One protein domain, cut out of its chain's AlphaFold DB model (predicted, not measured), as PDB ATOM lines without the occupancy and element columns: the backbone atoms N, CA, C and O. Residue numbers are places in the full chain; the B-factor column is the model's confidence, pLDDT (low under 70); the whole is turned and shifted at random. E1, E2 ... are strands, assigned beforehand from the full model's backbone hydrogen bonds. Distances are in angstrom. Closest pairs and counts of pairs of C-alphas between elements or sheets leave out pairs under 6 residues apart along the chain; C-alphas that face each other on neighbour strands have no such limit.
ATOM      1  N   ILE A   3     118.206 137.128  66.228       69.88
ATOM      2  CA  ILE A   3     118.389 136.513  64.912       69.88
ATOM      3  C   ILE A   3     117.024 136.465  64.243       69.88
ATOM      4  O   ILE A   3     116.091 135.922  64.821       69.88
ATOM      5  N   ASN A   4     116.909 137.028  63.044       68.25
ATOM      6  CA  ASN A   4     115.701 136.901  62.238       68.25
ATOM      7  C   ASN A   4     115.858 135.719  61.276       68.25
ATOM      8  O   ASN A   4     116.806 135.682  60.491       68.25
ATOM      9  N   VAL A   5     114.942 134.762  61.362       68.00
ATOM     10  CA  VAL A   5     114.893 133.565  60.531       68.00
ATOM     11  C   VAL A   5     113.752 133.733  59.533       68.00
ATOM     12  O   VAL A   5     112.583 133.560  59.865       68.00
ATOM     13  N   ALA A   6     114.096 134.088  58.294       54.69
ATOM     14  CA  ALA A   6     113.117 134.241  57.214       54.69
ATOM     15  C   ALA A   6     112.665 132.889  56.630       54.69
ATOM     16  O   ALA A   6     111.499 132.735  56.289       54.69
ATOM     17  N   HIS A   7     113.586 131.919  56.564       61.59
ATOM     18  CA  HIS A   7     113.414 130.623  55.898       61.59
ATOM     19  C   HIS A   7     113.915 129.466  56.785       61.59
ATOM     20  O   HIS A   7     115.048 128.996  56.612       61.59
ATOM     21  N   PRO A   8     113.135 129.022  57.790       64.88
ATOM     22  CA  PRO A   8     113.552 127.967  58.722       64.88
ATOM     23  C   PRO A   8     113.822 126.616  58.037       64.88
ATOM     24  O   PRO A   8     114.687 125.855  58.475       64.88
ATOM     25  N   GLU A   9     113.146 126.332  56.923       65.12
ATOM     26  CA  GLU A   9     113.319 125.139  56.089       65.12
ATOM     27  C   GLU A   9     114.724 125.013  55.482       65.12
ATOM     28  O   GLU A   9     115.140 123.923  55.092       65.12
ATOM     29  N   ARG A  10     115.484 126.113  55.448       62.78
ATOM     30  CA  ARG A  10     116.813 126.186  54.828       62.78
ATOM     31  C   ARG A  10     117.960 126.047  55.812       62.78
ATOM     32  O   ARG A  10     119.109 125.890  55.403       62.78
ATOM     33  N   ILE A  11     117.673 126.083  57.108       72.12
ATOM     34  CA  ILE A  11     118.665 125.796  58.138       72.12
ATOM     35  C   ILE A  11     118.982 124.302  58.038       72.12
ATOM     36  O   ILE A  11     118.112 123.462  58.260       72.12
ATOM     37  N   ILE A  12     120.218 123.940  57.698       73.69
ATOM     38  CA  ILE A  12     120.666 122.541  57.650       73.69
ATOM     39  C   ILE A  12     120.863 122.063  59.082       73.69
ATOM     40  O   ILE A  12     120.224 121.099  59.519       73.69
ATOM     41  N   SER A  13     121.686 122.793  59.833       79.06
ATOM     42  CA  SER A  13     122.007 122.511  61.224       79.06
ATOM     43  C   SER A  13     122.175 123.811  62.013       79.06
ATOM     44  O   SER A  13     122.614 124.826  61.482       79.06
ATOM     45  N   ALA A  14     121.793 123.801  63.289       83.50
ATOM     46  CA  ALA A  14     122.076 124.895  64.209       83.50
ATOM     47  C   ALA A  14     122.493 124.285  65.542       83.50
ATOM     48  O   ALA A  14     121.702 123.593  66.183       83.50
ATOM     49  N   LYS A  15     123.753 124.487  65.932       84.94
ATOM     50  CA  LYS A  15     124.340 123.843  67.105       84.94
ATOM     51  C   LYS A  15     125.096 124.820  67.981       84.94
ATOM     52  O   LYS A  15     125.707 125.779  67.509       84.94
ATOM     53  N   ILE A  16     125.117 124.509  69.269       81.56
ATOM     54  CA  ILE A  16     126.091 125.072  70.199       81.56
ATOM     55  C   ILE A  16     127.313 124.162  70.158       81.56
ATOM     56  O   ILE A  16     127.248 123.017  70.613       81.56
ATOM     57  N   THR A  17     128.411 124.651  69.591       82.12
ATOM     58  CA  THR A  17     129.607 123.827  69.371       82.12
ATOM     59  C   THR A  17     130.660 124.036  70.439       82.12
ATOM     60  O   THR A  17     131.403 123.111  70.729       82.12
ATOM     61  N   GLU A  18     130.693 125.200  71.086       79.19
ATOM     62  CA  GLU A  18     131.649 125.484  72.154       79.19
ATOM     63  C   GLU A  18     131.028 126.411  73.197       79.19
ATOM     64  O   GLU A  18     130.378 127.403  72.863       79.19
ATOM     65  N   ILE A  19     131.241 126.078  74.463       73.56
ATOM     66  CA  ILE A  19     130.880 126.901  75.610       73.56
ATOM     67  C   ILE A  19     132.117 127.027  76.477       73.56
ATOM     68  O   ILE A  19     132.670 126.031  76.948       73.56
ATOM     69  N   GLN A  20     132.525 128.264  76.711       69.31
ATOM     70  CA  GLN A  20     133.483 128.598  77.745       69.31
ATOM     71  C   GLN A  20     132.743 129.498  78.726       69.31
ATOM     72  O   GLN A  20     132.565 130.679  78.446       69.31
ATOM     73  N   SER A  21     132.212 128.926  79.808       60.09
ATOM     74  CA  SER A  21     131.527 129.710  80.834       60.09
ATOM     75  C   SER A  21     131.548 129.060  82.213       60.09
ATOM     76  O   SER A  21     131.683 127.840  82.348       60.09
ATOM     77  N   ALA A  22     131.400 129.915  83.226       55.91
ATOM     78  CA  ALA A  22     131.221 129.542  84.621       55.91
ATOM     79  C   ALA A  22     129.954 128.688  84.852       55.91
ATOM     80  O   ALA A  22     128.981 128.726  84.086       55.91
ATOM     81  N   ASP A  23     129.994 127.911  85.935       63.59
ATOM     82  CA  ASP A  23     128.931 127.014  86.392       63.59
ATOM     83  C   ASP A  23     127.532 127.674  86.383       63.59
ATOM     84  O   ASP A  23     127.375 128.846  86.716       63.59
ATOM     85  N   GLY A  24     126.482 126.917  86.035       64.06
ATOM     86  CA  GLY A  24     125.091 127.404  86.110       64.06
ATOM     87  C   GLY A  24     124.655 128.261  84.919       64.06
ATOM     88  O   GLY A  24     123.848 129.184  85.061       64.06
ATOM     89  N   THR A  25     125.206 127.949  83.752       71.50
ATOM     90  CA  THR A  25     124.951 128.618  82.482       71.50
ATOM     91  C   THR A  25     123.686 128.079  81.808       71.50
ATOM     92  O   THR A  25     123.521 126.869  81.644       71.50
ATOM     93  N   GLU A  26     122.813 128.974  81.348       80.25
ATOM     94  CA  GLU A  26     121.598 128.660  80.592       80.25
ATOM     95  C   GLU A  26     121.547 129.475  79.293       80.25
ATOM     96  O   GLU A  26     121.625 130.705  79.319       80.25
ATOM     97  N   LEU A  27     121.356 128.797  78.158       81.12
ATOM     98  CA  LEU A  27     120.947 129.426  76.906       81.12
ATOM     99  C   LEU A  27     119.431 129.325  76.779       81.12
ATOM    100  O   LEU A  27     118.866 128.225  76.797       81.12
ATOM    101  N   ARG A  28     118.779 130.470  76.594       82.25
ATOM    102  CA  ARG A  28     117.348 130.560  76.331       82.25
ATOM    103  C   ARG A  28     117.100 131.184  74.963       82.25
ATOM    104  O   ARG A  28     117.731 132.179  74.619       82.25
ATOM    105  N   ILE A  29     116.195 130.588  74.198       84.62
ATOM    106  CA  ILE A  29     115.712 131.104  72.914       84.62
ATOM    107  C   ILE A  29     114.227 131.393  73.114       84.62
ATOM    108  O   ILE A  29     113.493 130.512  73.556       84.62
ATOM    109  N   ASP A  30     113.812 132.643  72.926       86.06
ATOM    110  CA  ASP A  30     112.446 133.125  73.196       86.06
ATOM    111  C   ASP A  30     111.926 132.721  74.576       86.06
ATOM    112  O   ASP A  30     110.811 132.222  74.750       86.06
ATOM    113  N   ASN A  31     112.775 132.909  75.592       83.75
ATOM    114  CA  ASN A  31     112.482 132.562  76.981       83.75
ATOM    115  C   ASN A  31     112.270 131.041  77.218       83.75
ATOM    116  O   ASN A  31     111.967 130.630  78.342       83.75
ATOM    117  N   GLN A  32     112.480 130.176  76.222       87.12
ATOM    118  CA  GLN A  32     112.526 128.720  76.380       87.12
ATOM    119  C   GLN A  32     113.954 128.257  76.647       87.12
ATOM    120  O   GLN A  32     114.893 128.754  76.036       87.12
ATOM    121  N   LEU A  33     114.140 127.316  77.575       85.31
ATOM    122  CA  LEU A  33     115.465 126.776  77.882       85.31
ATOM    123  C   LEU A  33     115.935 125.869  76.737       85.31
ATOM    124  O   LEU A  33     115.479 124.735  76.630       85.31
ATOM    125  N   ALA A  34     116.855 126.373  75.916       81.75
ATOM    126  CA  ALA A  34     117.415 125.643  74.784       81.75
ATOM    127  C   ALA A  34     118.566 124.725  75.212       81.75
ATOM    128  O   ALA A  34     118.696 123.609  74.713       81.75
ATOM    129  N   TYR A  35     119.388 125.176  76.165       81.94
ATOM    130  CA  TYR A  35     120.487 124.390  76.717       81.94
ATOM    131  C   TYR A  35     120.859 124.873  78.125       81.94
ATOM    132  O   TYR A  35     120.752 126.058  78.428       81.94
ATOM    133  N   SER A  36     121.322 123.967  78.987       80.19
ATOM    134  CA  SER A  36     121.831 124.295  80.322       80.19
ATOM    135  C   SER A  36     123.070 123.468  80.638       80.19
ATOM    136  O   SER A  36     123.139 122.285  80.300       80.19
ATOM    137  N   TYR A  37     124.036 124.091  81.307       73.56
ATOM    138  CA  TYR A  37     125.249 123.454  81.792       73.56
ATOM    139  C   TYR A  37     125.477 123.792  83.270       73.56
ATOM    140  O   TYR A  37     125.641 124.959  83.634       73.56
ATOM    141  N   GLY A  38     125.511 122.767  84.129       64.50
ATOM    142  CA  GLY A  38     125.915 122.939  85.525       64.50
ATOM    143  C   GLY A  38     125.567 121.792  86.480       64.50
ATOM    144  O   GLY A  38     124.411 121.421  86.649       64.50
ATOM    145  N   ASN A  39     126.602 121.299  87.158       54.94
ATOM    146  CA  ASN A  39     126.620 120.864  88.559       54.94
ATOM    147  C   ASN A  39     128.039 121.229  89.036       54.94
ATOM    148  O   ASN A  39     128.956 120.606  88.505       54.94
ATOM    149  N   CYS A  40     128.211 122.226  89.931       55.47
ATOM    150  CA  CYS A  40     129.507 122.880  90.248       55.47
ATOM    151  C   CYS A  40     130.690 121.898  90.143       55.47
ATOM    152  O   CYS A  40     130.834 120.985  90.967       55.47
ATOM    153  N   SER A  41     131.508 122.060  89.111       53.75
ATOM    154  CA  SER A  41     132.613 121.161  88.800       53.75
ATOM    155  C   SER A  41     133.768 122.019  88.310       53.75
ATOM    156  O   SER A  41     133.672 122.540  87.207       53.75
ATOM    157  N   ASP A  42     134.849 122.099  89.099       53.56
ATOM    158  CA  ASP A  42     136.115 122.812  88.832       53.56
ATOM    159  C   ASP A  42     136.795 122.368  87.509       53.56
ATOM    160  O   ASP A  42     137.856 121.736  87.501       53.56
ATOM    161  N   GLN A  43     136.175 122.632  86.363       53.94
ATOM    162  CA  GLN A  43     136.668 122.297  85.031       53.94
ATOM    163  C   GLN A  43     136.885 123.601  84.268       53.94
ATOM    164  O   GLN A  43     135.975 124.149  83.658       53.94
ATOM    165  N   ASP A  44     138.129 124.072  84.289       56.25
ATOM    166  CA  ASP A  44     138.621 125.292  83.629       56.25
ATOM    167  C   ASP A  44     138.840 125.067  82.108       56.25
ATOM    168  O   ASP A  44     139.848 125.474  81.517       56.25
ATOM    169  N   HIS A  45     137.951 124.300  81.465       63.91
ATOM    170  CA  HIS A  45     138.111 123.815  80.092       63.91
ATOM    171  C   HIS A  45     136.854 124.061  79.246       63.91
ATOM    172  O   HIS A  45     135.749 123.828  79.735       63.91
ATOM    173  N   PRO A  46     137.007 124.489  77.974       68.25
ATOM    174  CA  PRO A  46     135.881 124.655  77.065       68.25
ATOM    175  C   PRO A  46     135.148 123.325  76.869       68.25
ATOM    176  O   PRO A  46     135.760 122.263  76.713       68.25
ATOM    177  N   VAL A  47     133.822 123.401  76.887       72.12
ATOM    178  CA  VAL A  47     132.918 122.270  76.696       72.12
ATOM    179  C   VAL A  47     132.392 122.317  75.271       72.12
ATOM    180  O   VAL A  47     131.962 123.367  74.801       72.12
ATOM    181  N   TYR A  48     132.384 121.166  74.601       81.50
ATOM    182  CA  TYR A  48     131.896 121.013  73.229       81.50
ATOM    183  C   TYR A  48     130.627 120.152  73.244       81.50
ATOM    184  O   TYR A  48     130.724 118.929  73.119       81.50
ATOM    185  N   PRO A  49     129.447 120.735  73.524       76.94
ATOM    186  CA  PRO A  49     128.244 119.945  73.766       76.94
ATOM    187  C   PRO A  49     127.583 119.415  72.490       76.94
ATOM    188  O   PRO A  49     126.787 118.483  72.588       76.94
ATOM    189  N   ASP A  50     127.873 120.006  71.325       81.88
ATOM    190  CA  ASP A  50     127.202 119.714  70.049       81.88
ATOM    191  C   ASP A  50     125.664 119.705  70.170       81.88
ATOM    192  O   ASP A  50     124.966 118.901  69.545       81.88
ATOM    193  N   ALA A  51     125.123 120.598  71.006       82.12
ATOM    194  CA  ALA A  51     123.702 120.630  71.327       82.12
ATOM    195  C   ALA A  51     122.896 121.220  70.164       82.12
ATOM    196  O   ALA A  51     123.166 122.343  69.737       82.12
ATOM    197  N   ASP A  52     121.907 120.469  69.672       84.44
ATOM    198  CA  ASP A  52     121.016 120.902  68.596       84.44
ATOM    199  C   ASP A  52     119.996 121.922  69.110       84.44
ATOM    200  O   ASP A  52     119.220 121.650  70.028       84.44
ATOM    201  N   ILE A  53     120.009 123.100  68.498       87.06
ATOM    202  CA  ILE A  53     119.099 124.206  68.795       87.06
ATOM    203  C   ILE A  53     118.216 124.570  67.600       87.06
ATOM    204  O   ILE A  53     117.397 125.480  67.704       87.06
ATOM    205  N   LYS A  54     118.335 123.852  66.476       84.69
ATOM    206  CA  LYS A  54     117.491 124.045  65.291       84.69
ATOM    207  C   LYS A  54     115.984 124.016  65.595       84.69
ATOM    208  O   LYS A  54     115.280 124.838  65.015       84.69
ATOM    209  N   PRO A  55     115.459 123.164  66.504       87.38
ATOM    210  CA  PRO A  55     114.026 123.141  66.813       87.38
ATOM    211  C   PRO A  55     113.462 124.455  67.374       87.38
ATOM    212  O   PRO A  55     112.249 124.636  67.358       87.38
ATOM    213  N   TYR A  56     114.321 125.349  67.873       83.75
ATOM    214  CA  TYR A  56     113.932 126.647  68.427       83.75
ATOM    215  C   TYR A  56     113.980 127.789  67.395       83.75
ATOM    216  O   TYR A  56     113.763 128.936  67.764       83.75
ATOM    217  N   LEU A  57     114.307 127.499  66.128       81.62
ATOM    218  CA  LEU A  57     114.474 128.484  65.052       81.62
ATOM    219  C   LEU A  57     113.408 128.292  63.970       81.62
ATOM    220  O   LEU A  57     113.693 127.797  62.878       81.62
ATOM    221  N   ASN A  58     112.165 128.645  64.295       81.06
ATOM    222  CA  ASN A  58     111.070 128.738  63.330       81.06
ATOM    223  C   ASN A  58     111.111 130.077  62.571       81.06
ATOM    224  O   ASN A  58     112.077 130.821  62.648       81.06
ATOM    225  N   GLN A  59     110.114 130.353  61.732       79.94
ATOM    226  CA  GLN A  59     110.073 131.613  60.995       79.94
ATOM    227  C   GLN A  59     109.783 132.771  61.962       79.94
ATOM    228  O   GLN A  59     108.781 132.728  62.677       79.94
ATOM    229  N   GLY A  60     110.636 133.798  61.978       70.12
ATOM    230  CA  GLY A  60     110.476 134.979  62.829       70.12
ATOM    231  C   GLY A  60     111.761 135.475  63.501       70.12
ATOM    232  O   GLY A  60     112.862 134.973  63.272       70.12
ATOM    233  N   GLU A  61     111.624 136.515  64.329       80.56
ATOM    234  CA  GLU A  61     112.725 137.048  65.138       80.56
ATOM    235  C   GLU A  61     112.855 136.265  66.451       80.56
ATOM    236  O   GLU A  61     111.944 136.271  67.273       80.56
ATOM    237  N   HIS A  62     114.023 135.665  66.665       79.56
ATOM    238  CA  HIS A  62     114.365 134.896  67.854       79.56
ATOM    239  C   HIS A  62     115.327 135.663  68.755       79.56
ATOM    240  O   HIS A  62     116.391 136.128  68.318       79.56
ATOM    241  N   LEU A  63     114.989 135.763  70.040       84.62
ATOM    242  CA  LEU A  63     115.853 136.347  71.058       84.62
ATOM    243  C   LEU A  63     116.652 135.254  71.769       84.62
ATOM    244  O   LEU A  63     116.117 134.445  72.520       84.62
ATOM    245  N   PHE A  64     117.966 135.304  71.592       81.38
ATOM    246  CA  PHE A  64     118.933 134.493  72.315       81.38
ATOM    247  C   PHE A  64     119.378 135.228  73.576       81.38
ATOM    248  O   PHE A  64     120.039 136.276  73.501       81.38
ATOM    249  N   GLU A  65     119.061 134.654  74.727       80.12
ATOM    250  CA  GLU A  65     119.454 135.134  76.043       80.12
ATOM    251  C   GLU A  65     120.374 134.123  76.710       80.12
ATOM    252  O   GLU A  65     120.075 132.935  76.799       80.12
ATOM    253  N   ILE A  66     121.499 134.615  77.206       74.38
ATOM    254  CA  ILE A  66     122.427 133.828  78.004       74.38
ATOM    255  C   ILE A  66     122.273 134.292  79.439       74.38
ATOM    256  O   ILE A  66     122.409 135.483  79.731       74.38
ATOM    257  N   LYS A  67     122.015 133.347  80.333       73.75
ATOM    258  CA  LYS A  67     121.969 133.590  81.765       73.75
ATOM    259  C   LYS A  67     123.104 132.832  82.433       73.75
ATOM    260  O   LYS A  67     123.242 131.627  82.252       73.75
ATOM    261  N   ILE A  68     123.897 133.555  83.213       67.44
ATOM    262  CA  ILE A  68     125.005 133.013  84.000       67.44
ATOM    263  C   ILE A  68     124.614 133.154  85.472       67.44
ATOM    264  O   ILE A  68     124.133 134.213  85.884       67.44
ATOM    265  N   THR A  69     124.774 132.087  86.254       63.25
ATOM    266  CA  THR A  69     124.459 132.084  87.688       63.25
ATOM    267  C   THR A  69     125.758 131.994  88.491       63.25
ATOM    268  O   THR A  69     126.293 130.910  88.685       63.25
ATOM    269  N   GLU A  70     126.273 133.131  88.965       56.56
ATOM    270  CA  GLU A  70     127.542 133.243  89.714       56.56
ATOM    271  C   GLU A  70     127.458 132.697  91.163       56.56
ATOM    272  O   GLU A  70     127.663 133.437  92.125       56.56
ATOM    273  N   GLU A  71     127.128 131.418  91.372       54.41
ATOM    274  CA  GLU A  71     127.036 130.837  92.732       54.41
ATOM    275  C   GLU A  71     128.207 129.925  93.151       54.41
ATOM    276  O   GLU A  71     128.261 129.528  94.317       54.41
ATOM    277  N   CYS A  72     129.194 129.653  92.286       54.03
ATOM    278  CA  CYS A  72     130.386 128.866  92.643       54.03
ATOM    279  C   CYS A  72     131.658 129.775  92.650       54.03
ATOM    280  O   CYS A  72     132.341 129.920  91.650       54.03
ATOM    281  N   ASP A  73     131.912 130.431  93.795       47.59
ATOM    282  CA  ASP A  73     133.149 131.091  94.294       47.59
ATOM    283  C   ASP A  73     133.991 132.077  93.421       47.59
ATOM    284  O   ASP A  73     134.697 131.719  92.487       47.59
ATOM    285  N   GLY A  74     134.154 133.309  93.934       51.28
ATOM    286  CA  GLY A  74     135.511 133.768  94.279       51.28
ATOM    287  C   GLY A  74     136.362 134.587  93.292       51.28
ATOM    288  O   GLY A  74     137.583 134.484  93.358       51.28
ATOM    289  N   GLY A  75     135.793 135.491  92.491       47.88
ATOM    290  CA  GLY A  75     136.479 136.753  92.148       47.88
ATOM    291  C   GLY A  75     137.564 136.743  91.060       47.88
ATOM    292  O   GLY A  75     138.540 137.487  91.184       47.88
ATOM    293  N   VAL A  76     137.385 135.986  89.975       49.88
ATOM    294  CA  VAL A  76     138.184 136.151  88.747       49.88
ATOM    295  C   VAL A  76     137.243 136.460  87.578       49.88
ATOM    296  O   VAL A  76     136.314 135.702  87.330       49.88
ATOM    297  N   GLU A  77     137.452 137.586  86.886       47.38
ATOM    298  CA  GLU A  77     136.736 137.913  85.641       47.38
ATOM    299  C   GLU A  77     137.182 136.937  84.544       47.38
ATOM    300  O   GLU A  77     138.284 137.061  84.004       47.38
ATOM    301  N   TYR A  78     136.342 135.954  84.224       53.22
ATOM    302  CA  TYR A  78     136.504 135.127  83.032       53.22
ATOM    303  C   TYR A  78     135.752 135.760  81.853       53.22
ATOM    304  O   TYR A  78     134.732 136.427  82.017       53.22
ATOM    305  N   HIS A  79     136.291 135.592  80.644       53.56
ATOM    306  CA  HIS A  79     135.590 135.961  79.418       53.56
ATOM    307  C   HIS A  79     134.704 134.792  78.995       53.56
ATOM    308  O   HIS A  79     135.200 133.834  78.404       53.56
ATOM    309  N   ASP A  80     133.412 134.893  79.290       62.44
ATOM    310  CA  ASP A  80     132.443 133.877  78.897       62.44
ATOM    311  C   ASP A  80     132.016 134.082  77.439       62.44
ATOM    312  O   ASP A  80     131.599 135.178  77.047       62.44
ATOM    313  N   PHE A  81     132.103 133.037  76.616       60.97
ATOM    314  CA  PHE A  81     131.589 133.079  75.249       60.97
ATOM    315  C   PHE A  81     131.004 131.743  74.796       60.97
ATOM    316  O   PHE A  81     131.344 130.667  75.286       60.97
ATOM    317  N   TYR A  82     130.114 131.847  73.809       68.88
ATOM    318  CA  TYR A  82     129.448 130.729  73.154       68.88
ATOM    319  C   TYR A  82     129.808 130.783  71.687       68.88
ATOM    320  O   TYR A  82     129.766 131.852  71.068       68.88
ATOM    321  N   LYS A  83     130.108 129.621  71.121       74.56
ATOM    322  CA  LYS A  83     130.187 129.455  69.682       74.56
ATOM    323  C   LYS A  83     128.901 128.805  69.194       74.56
ATOM    324  O   LYS A  83     128.608 127.647  69.491       74.56
ATOM    325  N   LEU A  84     128.138 129.604  68.460       71.56
ATOM    326  CA  LEU A  84     126.974 129.168  67.713       71.56
ATOM    327  C   LEU A  84     127.423 128.854  66.290       71.56
ATOM    328  O   LEU A  84     128.013 129.710  65.629       71.56
ATOM    329  N   GLU A  85     127.138 127.650  65.819       75.50
ATOM    330  CA  GLU A  85     127.361 127.271  64.431       75.50
ATOM    331  C   GLU A  85     126.001 127.025  63.789       75.50
ATOM    332  O   GLU A  85     125.295 126.083  64.147       75.50
ATOM    333  N   ILE A  86     125.605 127.933  62.896       68.12
ATOM    334  CA  ILE A  86     124.396 127.796  62.089       68.12
ATOM    335  C   ILE A  86     124.846 127.566  60.653       68.12
ATOM    336  O   ILE A  86     125.462 128.434  60.035       68.12
ATOM    337  N   GLU A  87     124.527 126.390  60.138       69.75
ATOM    338  CA  GLU A  87     124.732 126.004  58.756       69.75
ATOM    339  C   GLU A  87     123.408 126.175  58.012       69.75
ATOM    340  O   GLU A  87     122.393 125.563  58.358       69.75
ATOM    341  N   ILE A  88     123.405 127.036  57.002       52.62
ATOM    342  CA  ILE A  88     122.218 127.393  56.224       52.62
ATOM    343  C   ILE A  88     122.515 127.057  54.769       52.62
ATOM    344  O   ILE A  88     123.615 127.335  54.292       52.62
ATOM    345  N   LEU A  89     121.540 126.489  54.059       49.38
ATOM    346  CA  LEU A  89     121.602 126.385  52.605       49.38
ATOM    347  C   LEU A  89     121.668 127.803  52.017       49.38
ATOM    348  O   LEU A  89     120.700 128.552  52.184       49.38
TER     349      LEU A  89
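Overview. This is residues 3 to 89 of the 671 residues of an uncharacterized protein of Methylovulum sp (UniProt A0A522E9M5). What shape is this? A strongly twisted four-strand sheet is partly face to face with a long two-strand ribbon, E2 and E6; the stretch 38 to 59 runs along one side. What builds it? The 87 printed residues have no named helix and six strands, E1 to E6, with 40 residues, under half: all strand. The sheet's order is E1, E5, E3, E4, antiparallel like the ribbon. How compact? Only just compact, close to loose: radius of gyration of the C-alphas 14.2 A, a rod spanning 44 by 22 by 20 A.

Along the chain. Where is E1? Residues 3 to 5, with C-alpha 3 at (118.389, 136.513, 64.912). What follows? E2 is residues 11 to 20, 24.7 A; E3, 25 to 29; E4, 32 to 37; E5, 60 to 67, 22.2 A; E6, 81 to 88, 22.0 A, with C-alpha 88 at (122.218, 127.393, 56.224).

Arrangement. What pairs in the sheet? E5 is staggered, antiparallel to E1 (N 3 and O 62, 2.9 A) and E3 (N 28 and O 65, 2.8 A). E3 and E4 form a hairpin (N 27 and O 35, 2.8 A). And E2? It is antiparallel to E6 (N 15 and O 85, 2.8 A), and apart from E5.

Size, cuts and confidence. Which links are long? E4 to E5, 22 residues, and E5 to E6, 13; the printed part has no cut. Where is confidence low? 41 residues are under 70, among them 68 to 82.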